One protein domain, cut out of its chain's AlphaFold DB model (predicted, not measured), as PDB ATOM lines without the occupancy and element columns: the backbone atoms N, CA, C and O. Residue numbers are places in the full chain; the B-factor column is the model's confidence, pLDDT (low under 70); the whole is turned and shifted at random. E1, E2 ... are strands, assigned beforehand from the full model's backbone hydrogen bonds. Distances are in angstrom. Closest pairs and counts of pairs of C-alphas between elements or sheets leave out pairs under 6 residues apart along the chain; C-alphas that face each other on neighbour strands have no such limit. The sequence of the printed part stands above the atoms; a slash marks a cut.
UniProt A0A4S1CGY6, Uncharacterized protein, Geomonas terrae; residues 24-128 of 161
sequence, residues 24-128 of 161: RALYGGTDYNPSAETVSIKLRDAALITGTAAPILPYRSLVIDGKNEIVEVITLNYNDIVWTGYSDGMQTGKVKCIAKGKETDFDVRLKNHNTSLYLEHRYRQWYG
ATOM      1  N   ARG A  24     148.026  89.093  99.706       75.88
ATOM      2  CA  ARG A  24     146.808  89.900  99.798       75.88
ATOM      3  C   ARG A  24     145.633  89.155  99.185       75.88
ATOM      4  O   ARG A  24     145.804  88.243  98.375       75.88
ATOM      5  N   ALA A  25     144.436  89.545  99.579       80.44
ATOM      6  CA  ALA A  25     143.205  89.068  98.990       80.44
ATOM      7  C   ALA A  25     142.271  90.245  98.728       80.44
ATOM      8  O   ALA A  25     142.055  91.089  99.599       80.44
ATOM      9  N   LEU A  26     141.692  90.258  97.529       84.62
ATOM     10  CA  LEU A  26     140.464  90.989  97.270       84.62
ATOM     11  C   LEU A  26     139.305  90.097  97.691       84.62
ATOM     12  O   LEU A  26     139.199  88.974  97.204       84.62
ATOM     13  N   TYR A  27     138.438  90.581  98.570       87.56
ATOM     14  CA  TYR A  27     137.219  89.869  98.929       87.56
ATOM     15  C   TYR A  27     136.017  90.795  98.978       87.56
ATOM     16  O   TYR A  27     136.111  91.972  99.323       87.56
ATOM     17  N   GLY A  28     134.860  90.245  98.646       86.56
ATOM     18  CA  GLY A  28     133.591  90.951  98.674       86.56
ATOM     19  C   GLY A  28     132.450  89.973  98.880       86.56
ATOM     20  O   GLY A  28     132.569  88.790  98.568       86.56
ATOM     21  N   GLY A  29     131.351  90.468  99.434       86.19
ATOM     22  CA  GLY A  29     130.155  89.674  99.662       86.19
ATOM     23  C   GLY A  29     128.907  90.474  99.336       86.19
ATOM     24  O   GLY A  29     128.884  91.695  99.503       86.19
ATOM     25  N   THR A  30     127.884  89.778  98.863       87.81
ATOM     26  CA  THR A  30     126.555  90.330  98.598       87.81
ATOM     27  C   THR A  30     125.499  89.273  98.875       87.81
ATOM     28  O   THR A  30     125.783  88.073  98.833       87.81
ATOM     29  N   ASP A  31     124.269  89.714  99.108       85.56
ATOM     30  CA  ASP A  31     123.132  88.809  99.115       85.56
ATOM     31  C   ASP A  31     122.934  88.222  97.717       85.56
ATOM     32  O   ASP A  31     123.103  88.903  96.699       85.56
ATOM     33  N   TYR A  32     122.633  86.929  97.670       81.31
ATOM     34  CA  TYR A  32     122.395  86.229  96.420       81.31
ATOM     35  C   TYR A  32     120.929  86.388  96.018       81.31
ATOM     36  O   TYR A  32     120.026  85.969  96.740       81.31
ATOM     37  N   ASN A  33     120.696  86.985  94.851       81.25
ATOM     38  CA  ASN A  33     119.372  87.087  94.260       81.25
ATOM     39  C   ASN A  33     119.364  86.350  92.911       81.25
ATOM     40  O   ASN A  33     119.837  86.915  91.927       81.25
ATOM     41  N   PRO A  34     118.810  85.125  92.833       69.94
ATOM     42  CA  PRO A  34     118.802  84.338  91.597       69.94
ATOM     43  C   PRO A  34     117.945  84.950  90.482       69.94
ATOM     44  O   PRO A  34     118.037  84.514  89.340       69.94
ATOM     45  N   SER A  35     117.079  85.918  90.798       76.38
ATOM     46  CA  SER A  35     116.250  86.619  89.812       76.38
ATOM     47  C   SER A  35     116.928  87.860  89.232       76.38
ATOM     48  O   SER A  35     116.433  88.416  88.256       76.38
ATOM     49  N   ALA A  36     118.029  88.320  89.829       79.06
ATOM     50  CA  ALA A  36     118.828  89.397  89.267       79.06
ATOM     51  C   ALA A  36     119.793  88.817  88.226       79.06
ATOM     52  O   ALA A  36     120.413  87.790  88.465       79.06
ATOM     53  N   GLU A  37     119.940  89.477  87.079       82.44
ATOM     54  CA  GLU A  37     120.913  89.070  86.054       82.44
ATOM     55  C   GLU A  37     122.341  89.471  86.458       82.44
ATOM     56  O   GLU A  37     123.296  88.710  86.300       82.44
ATOM     57  N   THR A  38     122.475  90.655  87.059       86.94
ATOM     58  CA  THR A  38     123.754  91.215  87.499       86.94
ATOM     59  C   THR A  38     123.707  91.662  88.949       86.94
ATOM     60  O   THR A  38     122.674  92.134  89.428       86.94
ATOM     61  N   VAL A  39     124.852  91.621  89.623       87.12
ATOM     62  CA  VAL A  39     125.018  92.108  90.992       87.12
ATOM     63  C   VAL A  39     126.268  92.975  91.118       87.12
ATOM     64  O   VAL A  39     127.283  92.728  90.469       87.12
ATOM     65  N   SER A  40     126.189  94.014  91.949       87.38
ATOM     66  CA  SER A  40     127.322  94.893  92.251       87.38
ATOM     67  C   SER A  40     127.927  94.531  93.599       87.38
ATOM     68  O   SER A  40     127.231  94.524  94.612       87.38
ATOM     69  N   ILE A  41     129.226  94.249  93.623       87.00
ATOM     70  CA  ILE A  41     129.919  93.711  94.792       87.00
ATOM     71  C   ILE A  41     131.064  94.638  95.157       87.00
ATOM     72  O   ILE A  41     131.930  94.947  94.341       87.00
ATOM     73  N   LYS A  42     131.058  95.094  96.410       88.00
ATOM     74  CA  LYS A  42     132.107  95.957  96.954       88.00
ATOM     75  C   LYS A  42     133.293  95.088  97.357       88.00
ATOM     76  O   LYS A  42     133.181  94.298  98.296       88.00
ATOM     77  N   LEU A  43     134.408  95.238  96.652       85.56
ATOM     78  CA  LEU A  43     135.658  94.557  96.948       85.56
ATOM     79  C   LEU A  43     136.453  95.333  97.994       85.56
ATOM     80  O   LEU A  43     136.601  96.556  97.933       85.56
ATOM     81  N   ARG A  44     136.994  94.585  98.943       84.25
ATOM     82  CA  ARG A  44     137.919  95.043  99.971       84.25
ATOM     83  C   ARG A  44     139.247  94.358  99.755       84.25
ATOM     84  O   ARG A  44     139.288  93.194  99.374       84.25
ATOM     85  N   ASP A  45     140.319  95.089  99.992       82.06
ATOM     86  CA  ASP A  45     141.678  94.606  99.811       82.06
ATOM     87  C   ASP A  45     142.323  94.469 101.181       82.06
ATOM     88  O   ASP A  45     142.647  95.473 101.807       82.06
ATOM     89  N   ALA A  46     142.510  93.243 101.661       74.81
ATOM     90  CA  ALA A  46     143.237  93.029 102.902       74.81
ATOM     91  C   ALA A  46     144.423  92.110 102.694       74.81
ATOM     92  O   ALA A  46     144.477  91.268 101.796       74.81
ATOM     93  N   ALA A  47     145.389  92.262 103.578       71.06
ATOM     94  CA  ALA A  47     146.499  91.352 103.628       71.06
ATOM     95  C   ALA A  47     146.133  90.033 104.307       71.06
ATOM     96  O   ALA A  47     145.393  89.988 105.291       71.06
ATOM     97  N   LEU A  48     146.708  88.957 103.787       66.12
ATOM     98  CA  LEU A  48     146.569  87.621 104.336       66.12
ATOM     99  C   LEU A  48     147.643  87.430 105.408       66.12
ATOM    100  O   LEU A  48     148.820  87.257 105.097       66.12
ATOM    101  N   ILE A  49     147.248  87.465 106.681       58.03
ATOM    102  CA  ILE A  49     148.154  87.144 107.789       58.03
ATOM    103  C   ILE A  49     148.300  85.619 107.848       58.03
ATOM    104  O   ILE A  49     147.424  84.913 108.344       58.03
ATOM    105  N   THR A  50     149.403  85.092 107.321       48.38
ATOM    106  CA  THR A  50     149.740  83.667 107.424       48.38
ATOM    107  C   THR A  50     150.560  83.412 108.692       48.38
ATOM    108  O   THR A  50     151.786  83.478 108.652       48.38
ATOM    109  N   GLY A  51     149.895  83.133 109.820       42.41
ATOM    110  CA  GLY A  51     150.539  82.687 111.069       42.41
ATOM    111  C   GLY A  51     149.999  83.350 112.345       42.41
ATOM    112  O   GLY A  51     149.511  84.474 112.316       42.41
ATOM    113  N   THR A  52     150.089  82.652 113.482       38.81
ATOM    114  CA  THR A  52     149.581  83.064 114.812       38.81
ATOM    115  C   THR A  52     150.449  84.085 115.553       38.81
ATOM    116  O   THR A  52     150.147  84.440 116.690       38.81
ATOM    117  N   ALA A  53     151.503  84.596 114.935       40.94
ATOM    118  CA  ALA A  53     152.309  85.664 115.496       40.94
ATOM    119  C   ALA A  53     152.434  86.743 114.431       40.94
ATOM    120  O   ALA A  53     152.924  86.464 113.340       40.94
ATOM    121  N   ALA A  54     152.002  87.966 114.742       40.66
ATOM    122  CA  ALA A  54     152.468  89.124 113.999       40.66
ATOM    123  C   ALA A  54     154.001  89.094 114.088       40.66
ATOM    124  O   ALA A  54     154.528  89.227 115.199       40.66
ATOM    125  N   PRO A  55     154.734  88.835 112.991       44.03
ATOM    126  CA  PRO A  55     156.177  88.847 113.073       44.03
ATOM    127  C   PRO A  55     156.563  90.270 113.470       44.03
ATOM    128  O   PRO A  55     156.158  91.236 112.817       44.03
ATOM    129  N   ILE A  56     157.311  90.408 114.566       46.25
ATOM    130  CA  ILE A  56     158.004  91.653 114.893       46.25
ATOM    131  C   ILE A  56     159.080  91.800 113.813       46.25
ATOM    132  O   ILE A  56     160.228  91.405 113.989       46.25
ATOM    133  N   LEU A  57     158.676  92.270 112.633       45.34
ATOM    134  CA  LEU A  57     159.592  92.586 111.554       45.34
ATOM    135  C   LEU A  57     160.311  93.873 111.973       45.34
ATOM    136  O   LEU A  57     159.645  94.888 112.195       45.34
ATOM    137  N   PRO A  58     161.652  93.883 112.056       39.19
ATOM    138  CA  PRO A  58     162.408  95.085 112.415       39.19
ATOM    139  C   PRO A  58     162.304  96.191 111.346       39.19
ATOM    140  O   PRO A  58     162.806  97.296 111.532       39.19
ATOM    141  N   TYR A  59     161.616  95.918 110.234       44.22
ATOM    142  CA  TYR A  59     161.373  96.850 109.145       44.22
ATOM    143  C   TYR A  59     159.916  97.318 109.169       44.22
ATOM    144  O   TYR A  59     159.018  96.634 108.679       44.22
ATOM    145  N   ARG A  60     159.684  98.532 109.687       39.97
ATOM    146  CA  ARG A  60     158.375  99.215 109.639       39.97
ATOM    147  C   ARG A  60     157.804  99.347 108.218       39.97
ATOM    148  O   ARG A  60     156.597  99.471 108.066       39.97
ATOM    149  N   SER A  61     158.651  99.303 107.186       39.94
ATOM    150  CA  SER A  61     158.246  99.335 105.775       39.94
ATOM    151  C   SER A  61     157.603  98.037 105.274       39.94
ATOM    152  O   SER A  61     156.960  98.051 104.232       39.94
ATOM    153  N   LEU A  62     157.762  96.927 106.005       41.16
ATOM    154  CA  LEU A  62     157.126  95.635 105.719       41.16
ATOM    155  C   LEU A  62     155.858  95.417 106.553       41.16
ATOM    156  O   LEU A  62     155.285  94.327 106.520       41.16
ATOM    157  N   VAL A  63     155.436  96.429 107.323       48.75
ATOM    158  CA  VAL A  63     154.184  96.368 108.071       48.75
ATOM    159  C   VAL A  63     153.061  96.185 107.072       48.75
ATOM    160  O   VAL A  63     152.859  96.972 106.148       48.75
ATOM    161  N   ILE A  64     152.354  95.090 107.279       51.16
ATOM    162  CA  ILE A  64     151.190  94.715 106.522       51.16
ATOM    163  C   ILE A  64     150.122  95.793 106.750       51.16
ATOM    164  O   ILE A  64     149.554  95.881 107.839       51.16
ATOM    165  N   ASP A  65     149.876  96.634 105.744       52.56
ATOM    166  CA  ASP A  65     148.822  97.648 105.812       52.56
ATOM    167  C   ASP A  65     147.460  96.938 105.797       52.56
ATOM    168  O   ASP A  65     146.988  96.455 104.767       52.56
ATOM    169  N   GLY A  66     146.864  96.800 106.981       50.69
ATOM    170  CA  GLY A  66     145.607  96.092 107.231       50.69
ATOM    171  C   GLY A  66     144.362  96.913 106.905       50.69
ATOM    172  O   GLY A  66     143.319  96.717 107.531       50.69
ATOM    173  N   LYS A  67     144.451  97.871 105.980       54.78
ATOM    174  CA  LYS A  67     143.310  98.703 105.602       54.78
ATOM    175  C   LYS A  67     142.265  97.869 104.879       54.78
ATOM    176  O   LYS A  67     142.332  97.677 103.675       54.78
ATOM    177  N   ASN A  68     141.259  97.426 105.631       62.41
ATOM    178  CA  ASN A  68     140.023  96.799 105.156       62.41
ATOM    179  C   ASN A  68     139.103  97.810 104.427       62.41
ATOM    180  O   ASN A  68     137.886  97.871 104.650       62.41
ATOM    181  N   GLU A  69     139.699  98.674 103.614       68.38
ATOM    182  CA  GLU A  69     139.018  99.728 102.880       68.38
ATOM    183  C   GLU A  69     138.353  99.142 101.634       68.38
ATOM    184  O   GLU A  69     138.793  98.139 101.069       68.38
ATOM    185  N   ILE A  70     137.236  99.747 101.237       74.88
ATOM    186  CA  ILE A  70     136.574  99.395  99.982       74.88
ATOM    187  C   ILE A  70     137.435  99.978  98.871       74.88
ATOM    188  O   ILE A  70     137.587 101.194  98.790       74.88
ATOM    189  N   VAL A  71     138.001  99.109  98.043       79.38
ATOM    190  CA  VAL A  71     138.934  99.515  96.989       79.38
ATOM    191  C   VAL A  71     138.223  99.677  95.655       79.38
ATOM    192  O   VAL A  71     138.610 100.524  94.856       79.38
ATOM    193  N   GLU A  72     137.172  98.893  95.411       84.12
ATOM    194  CA  GLU A  72     136.472  98.894  94.130       84.12
ATOM    195  C   GLU A  72     135.058  98.321  94.257       84.12
ATOM    196  O   GLU A  72     134.745  97.593  95.202       84.12
ATOM    197  N   VAL A  73     134.195  98.638  93.294       86.94
ATOM    198  CA  VAL A  73     132.897  97.983  93.112       86.94
ATOM    199  C   VAL A  73     132.911  97.313  91.749       86.94
ATOM    200  O   VAL A  73     133.059  97.996  90.740       86.94
ATOM    201  N   ILE A  74     132.765  95.991  91.727       88.06
ATOM    202  CA  ILE A  74     132.677  95.215  90.487       88.06
ATOM    203  C   ILE A  74     131.223  94.870  90.190       88.06
ATOM    204  O   ILE A  74     130.440  94.622  91.108       88.06
ATOM    205  N   THR A  75     130.871  94.821  88.910       88.31
ATOM    206  CA  THR A  75     129.591  94.278  88.451       88.31
ATOM    207  C   THR A  75     129.831  92.894  87.868       88.31
ATOM    208  O   THR A  75     130.727  92.701  87.050       88.31
ATOM    209  N   LEU A  76     129.044  91.929  88.325       87.19
ATOM    210  CA  LEU A  76     129.156  90.516  87.997       87.19
ATOM    211  C   LEU A  76     127.829  90.038  87.407       87.19
ATOM    212  O   LEU A  76     126.784  90.324  87.990       87.19
ATOM    213  N   ASN A  77     127.865  89.281  86.311       87.81
ATOM    214  CA  ASN A  77     126.714  88.514  85.843       87.81
ATOM    215  C   ASN A  77     126.726  87.119  86.486       87.81
ATOM    216  O   ASN A  77     127.764  86.455  86.517       87.81
ATOM    217  N   TYR A  78     125.585  86.657  86.999       84.50
ATOM    218  CA  TYR A  78     125.504  85.325  87.608       84.50
ATOM    219  C   TYR A  78     125.717  84.191  86.597       84.50
ATOM    220  O   TYR A  78     126.218  83.133  86.976       84.50
ATOM    221  N   ASN A  79     125.385  84.413  85.324       85.88
ATOM    222  CA  ASN A  79     125.553  83.424  84.256       85.88
ATOM    223  C   ASN A  79     127.023  83.190  83.882       85.88
ATOM    224  O   ASN A  79     127.349  82.136  83.340       85.88
ATOM    225  N   ASP A  80     127.910  84.131  84.212       88.62
ATOM    226  CA  ASP A  80     129.350  83.998  83.967       88.62
ATOM    227  C   ASP A  80     130.040  83.125  85.032       88.62
ATOM    228  O   ASP A  80     131.220  82.784  84.901       88.62
ATOM    229  N   ILE A  81     129.326  82.756  86.104       88.38
ATOM    230  CA  ILE A  81     129.862  81.913  87.171       88.38
ATOM    231  C   ILE A  81     129.898  80.458  86.702       88.38
ATOM    232  O   ILE A  81     128.873  79.793  86.546       88.38
ATOM    233  N   VAL A  82     131.107  79.922  86.580       91.62
ATOM    234  CA  VAL A  82     131.338  78.504  86.316       91.62
ATOM    235  C   VAL A  82     131.426  77.768  87.647       91.62
ATOM    236  O   VAL A  82     132.447  77.811  88.334       91.62
ATOM    237  N   TRP A  83     130.348  77.090  88.033       90.50
ATOM    238  CA  TRP A  83     130.311  76.283  89.253       90.50
ATOM    239  C   TRP A  83     131.174  75.025  89.107       90.50
ATOM    240  O   TRP A  83     130.988  74.231  88.190       90.50
ATOM    241  N   THR A  84     132.122  74.844  90.022       89.00
ATOM    242  CA  THR A  84     133.124  73.770  89.979       89.00
ATOM    243  C   THR A  84     132.821  72.623  90.932       89.00
ATOM    244  O   THR A  84     133.322  71.520  90.731       89.00
ATOM    245  N   GLY A  85     132.030  72.854  91.981       88.56
ATOM    246  CA  GLY A  85     131.691  71.795  92.921       88.56
ATOM    247  C   GLY A  85     131.050  72.289  94.206       88.56
ATOM    248  O   GLY A  85     130.441  73.357  94.264       88.56
ATOM    249  N   TYR A  86     131.180  71.464  95.239       87.31
ATOM    250  CA  TYR A  86     130.607  71.708  96.551       87.31
ATOM    251  C   TYR A  86     131.609  71.293  97.631       87.31
ATOM    252  O   TYR A  86     132.134  70.182  97.592       87.31
ATOM    253  N   SER A  87     131.906  72.189  98.569       80.75
ATOM    254  CA  SER A  87     132.882  71.976  99.643       80.75
ATOM    255  C   SER A  87     132.457  72.756 100.883       80.75
ATOM    256  O   SER A  87     131.950  73.868 100.767       80.75
ATOM    257  N   ASP A  88     132.610  72.157 102.067       79.75
ATOM    258  CA  ASP A  88     132.309  72.780 103.365       79.75
ATOM    259  C   ASP A  88     130.898  73.394 103.475       79.75
ATOM    260  O   ASP A  88     130.694  74.437 104.096       79.75
ATOM    261  N   GLY A  89     129.895  72.763 102.852       80.12
ATOM    262  CA  GLY A  89     128.526  73.292 102.850       80.12
ATOM    263  C   GLY A  89     128.344  74.528 101.961       80.12
ATOM    264  O   GLY A  89     127.399  75.294 102.152       80.12
ATOM    265  N   MET A  90     129.251  74.765 101.014       85.25
ATOM    266  CA  MET A  90     129.189  75.884 100.080       85.25
ATOM    267  C   MET A  90     129.350  75.388  98.646       85.25
ATOM    268  O   MET A  90     130.205  74.550  98.352       85.25
ATOM    269  N   GLN A  91     128.551  75.939  97.736       88.69
ATOM    270  CA  GLN A  91     128.773  75.748  96.310       88.69
ATOM    271  C   GLN A  91     129.959  76.616  95.897       88.69
ATOM    272  O   GLN A  91     130.005  77.806  96.212       88.69
ATOM    273  N   THR A  92     130.937  76.011  95.234       90.25
ATOM    274  CA  THR A  92     132.161  76.680  94.801       90.25
ATOM    275  C   THR A  92     132.158  76.837  93.292       90.25
ATOM    276  O   THR A  92     131.695  75.962  92.556       90.25
ATOM    277  N   GLY A  93     132.664  77.965  92.818       90.62
ATOM    278  CA  GLY A  93     132.766  78.272  91.401       90.62
ATOM    279  C   GLY A  93     133.878  79.261  91.125       90.62
ATOM    280  O   GLY A  93     134.590  79.689  92.031       90.62
ATOM    281  N   LYS A  94     134.020  79.624  89.856       92.19
ATOM    282  CA  LYS A  94     134.965  80.635  89.397       92.19
ATOM    283  C   LYS A  94     134.280  81.597  88.455       92.19
ATOM    284  O   LYS A  94     133.386  81.206  87.709       92.19
ATOM    285  N   VAL A  95     134.725  82.840  88.473       92.62
ATOM    286  CA  VAL A  95     134.239  83.871  87.562       92.62
ATOM    287  C   VAL A  95     135.371  84.809  87.183       92.62
ATOM    288  O   VAL A  95     136.250  85.096  87.996       92.62
ATOM    289  N   LYS A  96     135.346  85.279  85.941       91.56
ATOM    290  CA  LYS A  96     136.269  86.296  85.449       91.56
ATOM    291  C   LYS A  96     135.584  87.641  85.484       91.56
ATOM    292  O   LYS A  96     134.499  87.793  84.932       91.56
ATOM    293  N   CYS A  97     136.214  88.623  86.110       88.12
ATOM    294  CA  CYS A  97     135.737  89.995  86.046       88.12
ATOM    295  C   CYS A  97     136.900  90.982  86.000       88.12
ATOM    296  O   CYS A  97     138.046  90.663  86.322       88.12
ATOM    297  N   ILE A  98     136.604  92.192  85.538       86.06
ATOM    298  CA  ILE A  98     137.584  93.270  85.478       86.06
ATOM    299  C   ILE A  98     137.645  93.912  86.864       86.06
ATOM    300  O   ILE A  98     136.661  94.483  87.326       86.06
ATOM    301  N   ALA A  99     138.805  93.821  87.509       83.00
ATOM    302  CA  ALA A  99     139.112  94.491  88.766       83.00
ATOM    303  C   ALA A  99     140.415  95.280  88.598       83.00
ATOM    304  O   ALA A  99     141.378  94.795  87.999       83.00
ATOM    305  N   LYS A 100     140.453  96.523  89.079       79.75
ATOM    306  CA  LYS A 100     141.572  97.467  88.946       79.75
ATOM    307  C   LYS A 100     142.038  97.621  87.487       79.75
ATOM    308  O   LYS A 100     143.231  97.734  87.216       79.75
ATOM    309  N   GLY A 101     141.095  97.584  86.538       82.38
ATOM    310  CA  GLY A 101     141.364  97.690  85.097       82.38
ATOM    311  C   GLY A 101     141.995  96.449  84.449       82.38
ATOM    312  O   GLY A 101     142.448  96.534  83.309       82.38
ATOM    313  N   LYS A 102     142.034  95.302  85.142       85.62
ATOM    314  CA  LYS A 102     142.586  94.042  84.629       85.62
ATOM    315  C   LYS A 102     141.603  92.884  84.811       85.62
ATOM    316  O   LYS A 102     140.962  92.760  85.852       85.62
ATOM    317  N   GLU A 103     141.525  92.003  83.817       87.56
ATOM    318  CA  GLU A 103     140.782  90.747  83.941       87.56
ATOM    319  C   GLU A 103     141.414  89.858  85.022       87.56
ATOM    320  O   GLU A 103     142.620  89.591  85.014       87.56
ATOM    321  N   THR A 104     140.588  89.449  85.979       87.44
ATOM    322  CA  THR A 104     141.003  88.755  87.192       87.44
ATOM    323  C   THR A 104     140.067  87.577  87.454       87.44
ATOM    324  O   THR A 104     138.846  87.713  87.370       87.44
ATOM    325  N   ASP A 105     140.648  86.421  87.780       91.25
ATOM    326  CA  ASP A 105     139.910  85.223  88.182       91.25
ATOM    327  C   ASP A 105     139.548  85.298  89.670       91.25
ATOM    328  O   ASP A 105     140.437  85.369  90.525       91.25
ATOM    329  N   PHE A 106     138.259  85.237  89.990       90.12
ATOM    330  CA  PHE A 106     137.760  85.165  91.359       90.12
ATOM    331  C   PHE A 106     137.207  83.777  91.664       90.12
ATOM    332  O   PHE A 106     136.457  83.201  90.872       90.12
ATOM    333  N   ASP A 107     137.530  83.277  92.852       90.75
ATOM    334  CA  ASP A 107     136.855  82.132  93.443       90.75
ATOM    335  C   ASP A 107     135.532  82.605  94.053       90.75
ATOM    336  O   ASP A 107     135.485  83.548  94.848       90.75
ATOM    337  N   VAL A 108     134.448  81.938  93.675       90.44
ATOM    338  CA  VAL A 108     133.086  82.235  94.111       90.44
ATOM    339  C   VAL A 108     132.642  81.173  95.103       90.44
ATOM    340  O   VAL A 108     132.789  79.976  94.853       90.44
ATOM    341  N   ARG A 109     132.068  81.597  96.229       89.75
ATOM    342  CA  ARG A 109     131.450  80.705  97.213       89.75
ATOM    343  C   ARG A 109     130.030  81.148  97.498       89.75
ATOM    344  O   ARG A 109     129.790  82.305  97.830       89.75
ATOM    345  N   LEU A 110     129.097  80.215  97.413       86.62
ATOM    346  CA  LEU A 110     127.697  80.427  97.744       86.62
ATOM    347  C   LEU A 110     127.351  79.569  98.955       86.62
ATOM    348  O   LEU A 110     127.481  78.344  98.923       86.62
ATOM    349  N   LYS A 111     126.942  80.217 100.047       83.81
ATOM    350  CA  LYS A 111     126.565  79.514 101.279       83.81
ATOM    351  C   LYS A 111     125.295  78.692 101.049       83.81
ATOM    352  O   LYS A 111     124.377  79.172 100.380       83.81
ATOM    353  N   ASN A 112     125.221  77.493 101.642       66.94
ATOM    354  CA  ASN A 112     124.000  76.687 101.606       66.94
ATOM    355  C   ASN A 112     122.786  77.538 102.010       66.94
ATOM    356  O   ASN A 112     122.880  78.324 102.954       66.94
ATOM    357  N   HIS A 113     121.678  77.367 101.288       65.69
ATOM    358  CA  HIS A 113     120.481  78.226 101.268       65.69
ATOM    359  C   HIS A 113     120.537  79.470 100.369       65.69
ATOM    360  O   HIS A 113     119.614  80.275 100.437       65.69
ATOM    361  N   ASN A 114     121.548  79.620  99.502       69.88
ATOM    362  CA  ASN A 114     121.576  80.658  98.461       69.88
ATOM    363  C   ASN A 114     121.332  82.072  99.014       69.88
ATOM    364  O   ASN A 114     120.653  82.885  98.401       69.88
ATOM    365  N   THR A 115     121.835  82.353 100.214       76.62
ATOM    366  CA  THR A 115     121.592  83.638 100.886       76.62
ATOM    367  C   THR A 115     122.693  84.640 100.597       76.62
ATOM    368  O   THR A 115     122.410  85.818 100.417       76.62
ATOM    369  N   SER A 116     123.943  84.186 100.507       83.94
ATOM    370  CA  SER A 116     125.088  85.084 100.356       83.94
ATOM    371  C   SER A 116     126.127  84.517  99.400       83.94
ATOM    372  O   SER A 116     126.569  83.373  99.551       83.94
ATOM    373  N   LEU A 117     126.523  85.357  98.449       85.81
ATOM    374  CA  LEU A 117     127.596  85.130  97.495       85.81
ATOM    375  C   LEU A 117     128.866  85.821  97.993       85.81
ATOM    376  O   LEU A 117     128.839  87.004  98.334       85.81
ATOM    377  N   TYR A 118     129.979  85.098  97.986       88.94
ATOM    378  CA  TYR A 118     131.299  85.593  98.355       88.94
ATOM    379  C   TYR A 118     132.244  85.460  97.169       88.94
ATOM    380  O   TYR A 118     132.257  84.421  96.510       88.94
ATOM    381  N   LEU A 119     133.052  86.490  96.929       88.75
ATOM    382  CA  LEU A 119     134.171  86.440  95.996       88.75
ATOM    383  C   LEU A 119     135.480  86.618  96.738       88.75
ATOM    384  O   LEU A 119     135.578  87.448  97.643       88.75
ATOM    385  N   GLU A 120     136.481  85.865  96.309       88.69
ATOM    386  CA  GLU A 120     137.844  85.936  96.809       88.69
ATOM    387  C   GLU A 120     138.821  85.836  95.632       88.69
ATOM    388  O   GLU A 120     138.747  84.924  94.817       88.69
ATOM    389  N   HIS A 121     139.762  86.770  95.547       86.69
ATOM    390  CA  HIS A 121     140.911  86.679  94.657       86.69
ATOM    391  C   HIS A 121     142.180  86.898  95.468       86.69
ATOM    392  O   HIS A 121     142.428  87.992  95.980       86.69
ATOM    393  N   ARG A 122     142.999  85.852  95.583       83.00
ATOM    394  CA  ARG A 122     144.293  85.923  96.263       83.00
ATOM    395  C   ARG A 122     145.366  86.348  95.279       83.00
ATOM    396  O   ARG A 122     145.534  85.732  94.230       83.00
ATOM    397  N   TYR A 123     146.143  87.351  95.656       78.38
ATOM    398  CA  TYR A 123     147.267  87.823  94.867       78.38
ATOM    399  C   TYR A 123     148.446  88.184  95.758       78.38
ATOM    400  O   TYR A 123     148.339  88.285  96.981       78.38
ATOM    401  N   ARG A 124     149.605  88.379  95.133       71.62
ATOM    402  CA  ARG A 124     150.796  88.846  95.831       71.62
ATOM    403  C   ARG A 124     151.170  90.227  95.328       71.62
ATOM    404  O   ARG A 124     151.512  90.387  94.157       71.62
ATOM    405  N   GLN A 125     151.112  91.223  96.202       68.31
ATOM    406  CA  GLN A 125     151.656  92.540  95.914       68.31
ATOM    407  C   GLN A 125     153.171  92.476  96.097       68.31
ATOM    408  O   GLN A 125     153.694  92.608  97.202       68.31
ATOM    409  N   TRP A 126     153.877  92.238  94.995       58.97
ATOM    410  CA  TRP A 126     155.325  92.376  94.947       58.97
ATOM    411  C   TRP A 126     155.655  93.870  94.959       58.97
ATOM    412  O   TRP A 126     155.763  94.500  93.910       58.97
ATOM    413  N   TYR A 127     155.795  94.465  96.144       52.06
ATOM    414  CA  TYR A 127     156.640  95.652  96.239       52.06
ATOM    415  C   TYR A 127     158.038  95.225  95.781       52.06
ATOM    416  O   TYR A 127     158.523  94.169  96.199       52.06
ATOM    417  N   GLY A 128     158.625  95.978  94.845       46.44
ATOM    418  CA  GLY A 128     159.935  95.679  94.272       46.44
ATOM    419  C   GLY A 128     160.938  95.275  95.357       46.44
ATOM    420  O   GLY A 128     160.997  95.918  96.395       46.44
TER     421      GLY A 128
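What this domain is: This is residues 24 to 128 of the 161 residues of an uncharacterized protein of Geomonas terrae (UniProt A0A4S1CGY6). One antiparallel sheet of seven strands curls like part of a barrel and folds back on itself, E3 and E2 on one leaf facing E7, E6, E5 and E4 on the other, with E1 as the hinge; it does not close, its edge strands E3 and E4 being apart. A long loop between E2 and E3 leaves the sheet at one end, and its residues 56 to 61 stick out. The printed part has 105 residues with no named helix and seven strands, E1 to E7 along the chain, in the sheet order E3, E2, E1, E7, E6, E5, E4; the class is all strand. The whole is only just loose, close to compact, with a radius of gyration of the C-alphas of 15.6 A, and elongated, spanning 52 by 31 by 20 A.

How they stand to each other: E1, residues 24 to 31, forms a hairpin with E2, residues 38 to 47, at 147 degrees between directions; N 27 and O 44 are 2.9 A apart. E2 forms a hairpin with E3, residues 70 to 77, with N 41 and O 74 at 2.8 A. The pairing is staggered: E2 pairs with E3 over residues 38 to 44 and with E1 over 44 to 47. These three strands are a meander, each the antiparallel neighbour of the one before. A second meander runs through E4, residues 82 to 87, E5, residues 90 to 99, E6, residues 102 to 111, and E7, residues 116 to 124. N 92 and O 85 are 2.9 A apart between E5 and E4, N 104 and O 97 2.8 A between E6 and E5, and N 118 and O 109 2.8 A between E7 and E6. E5 bends by 64 degrees at residue 96. E1 and E7 are antiparallel neighbours at 169 degrees, with N 26 and O 121 at 2.8 A. Across the fold, the closest C-alphas of E3 and E5 are those of Ile 74 and Ala 99, 6.7 A apart.

Where its parts are: E1 begins at C-alpha 24, (146.808, 89.900, 99.798), and measures 23.7 A from first to last C-alpha. E2 measures 27.9 A, E3 20.4 A, E4 14.9 A, E5 23.9 A and E6 27.3 A. E4 begins at C-alpha 82, (131.338, 78.504, 86.316). E7 measures 26.4 A and ends at C-alpha 124, (150.796, 88.846, 95.831).

The domain as a whole: The C-alphas farthest apart, those of Ser 35 and Pro 58, are 52.1 A from each other. The printed part has no cut. The link from E2 to E3, residues 48 to 69, is long. Mean pLDDT of the printed part is 75.7; it is under 70 at residue 34, residues 48 to 69, 112 to 114 and 125 to 128.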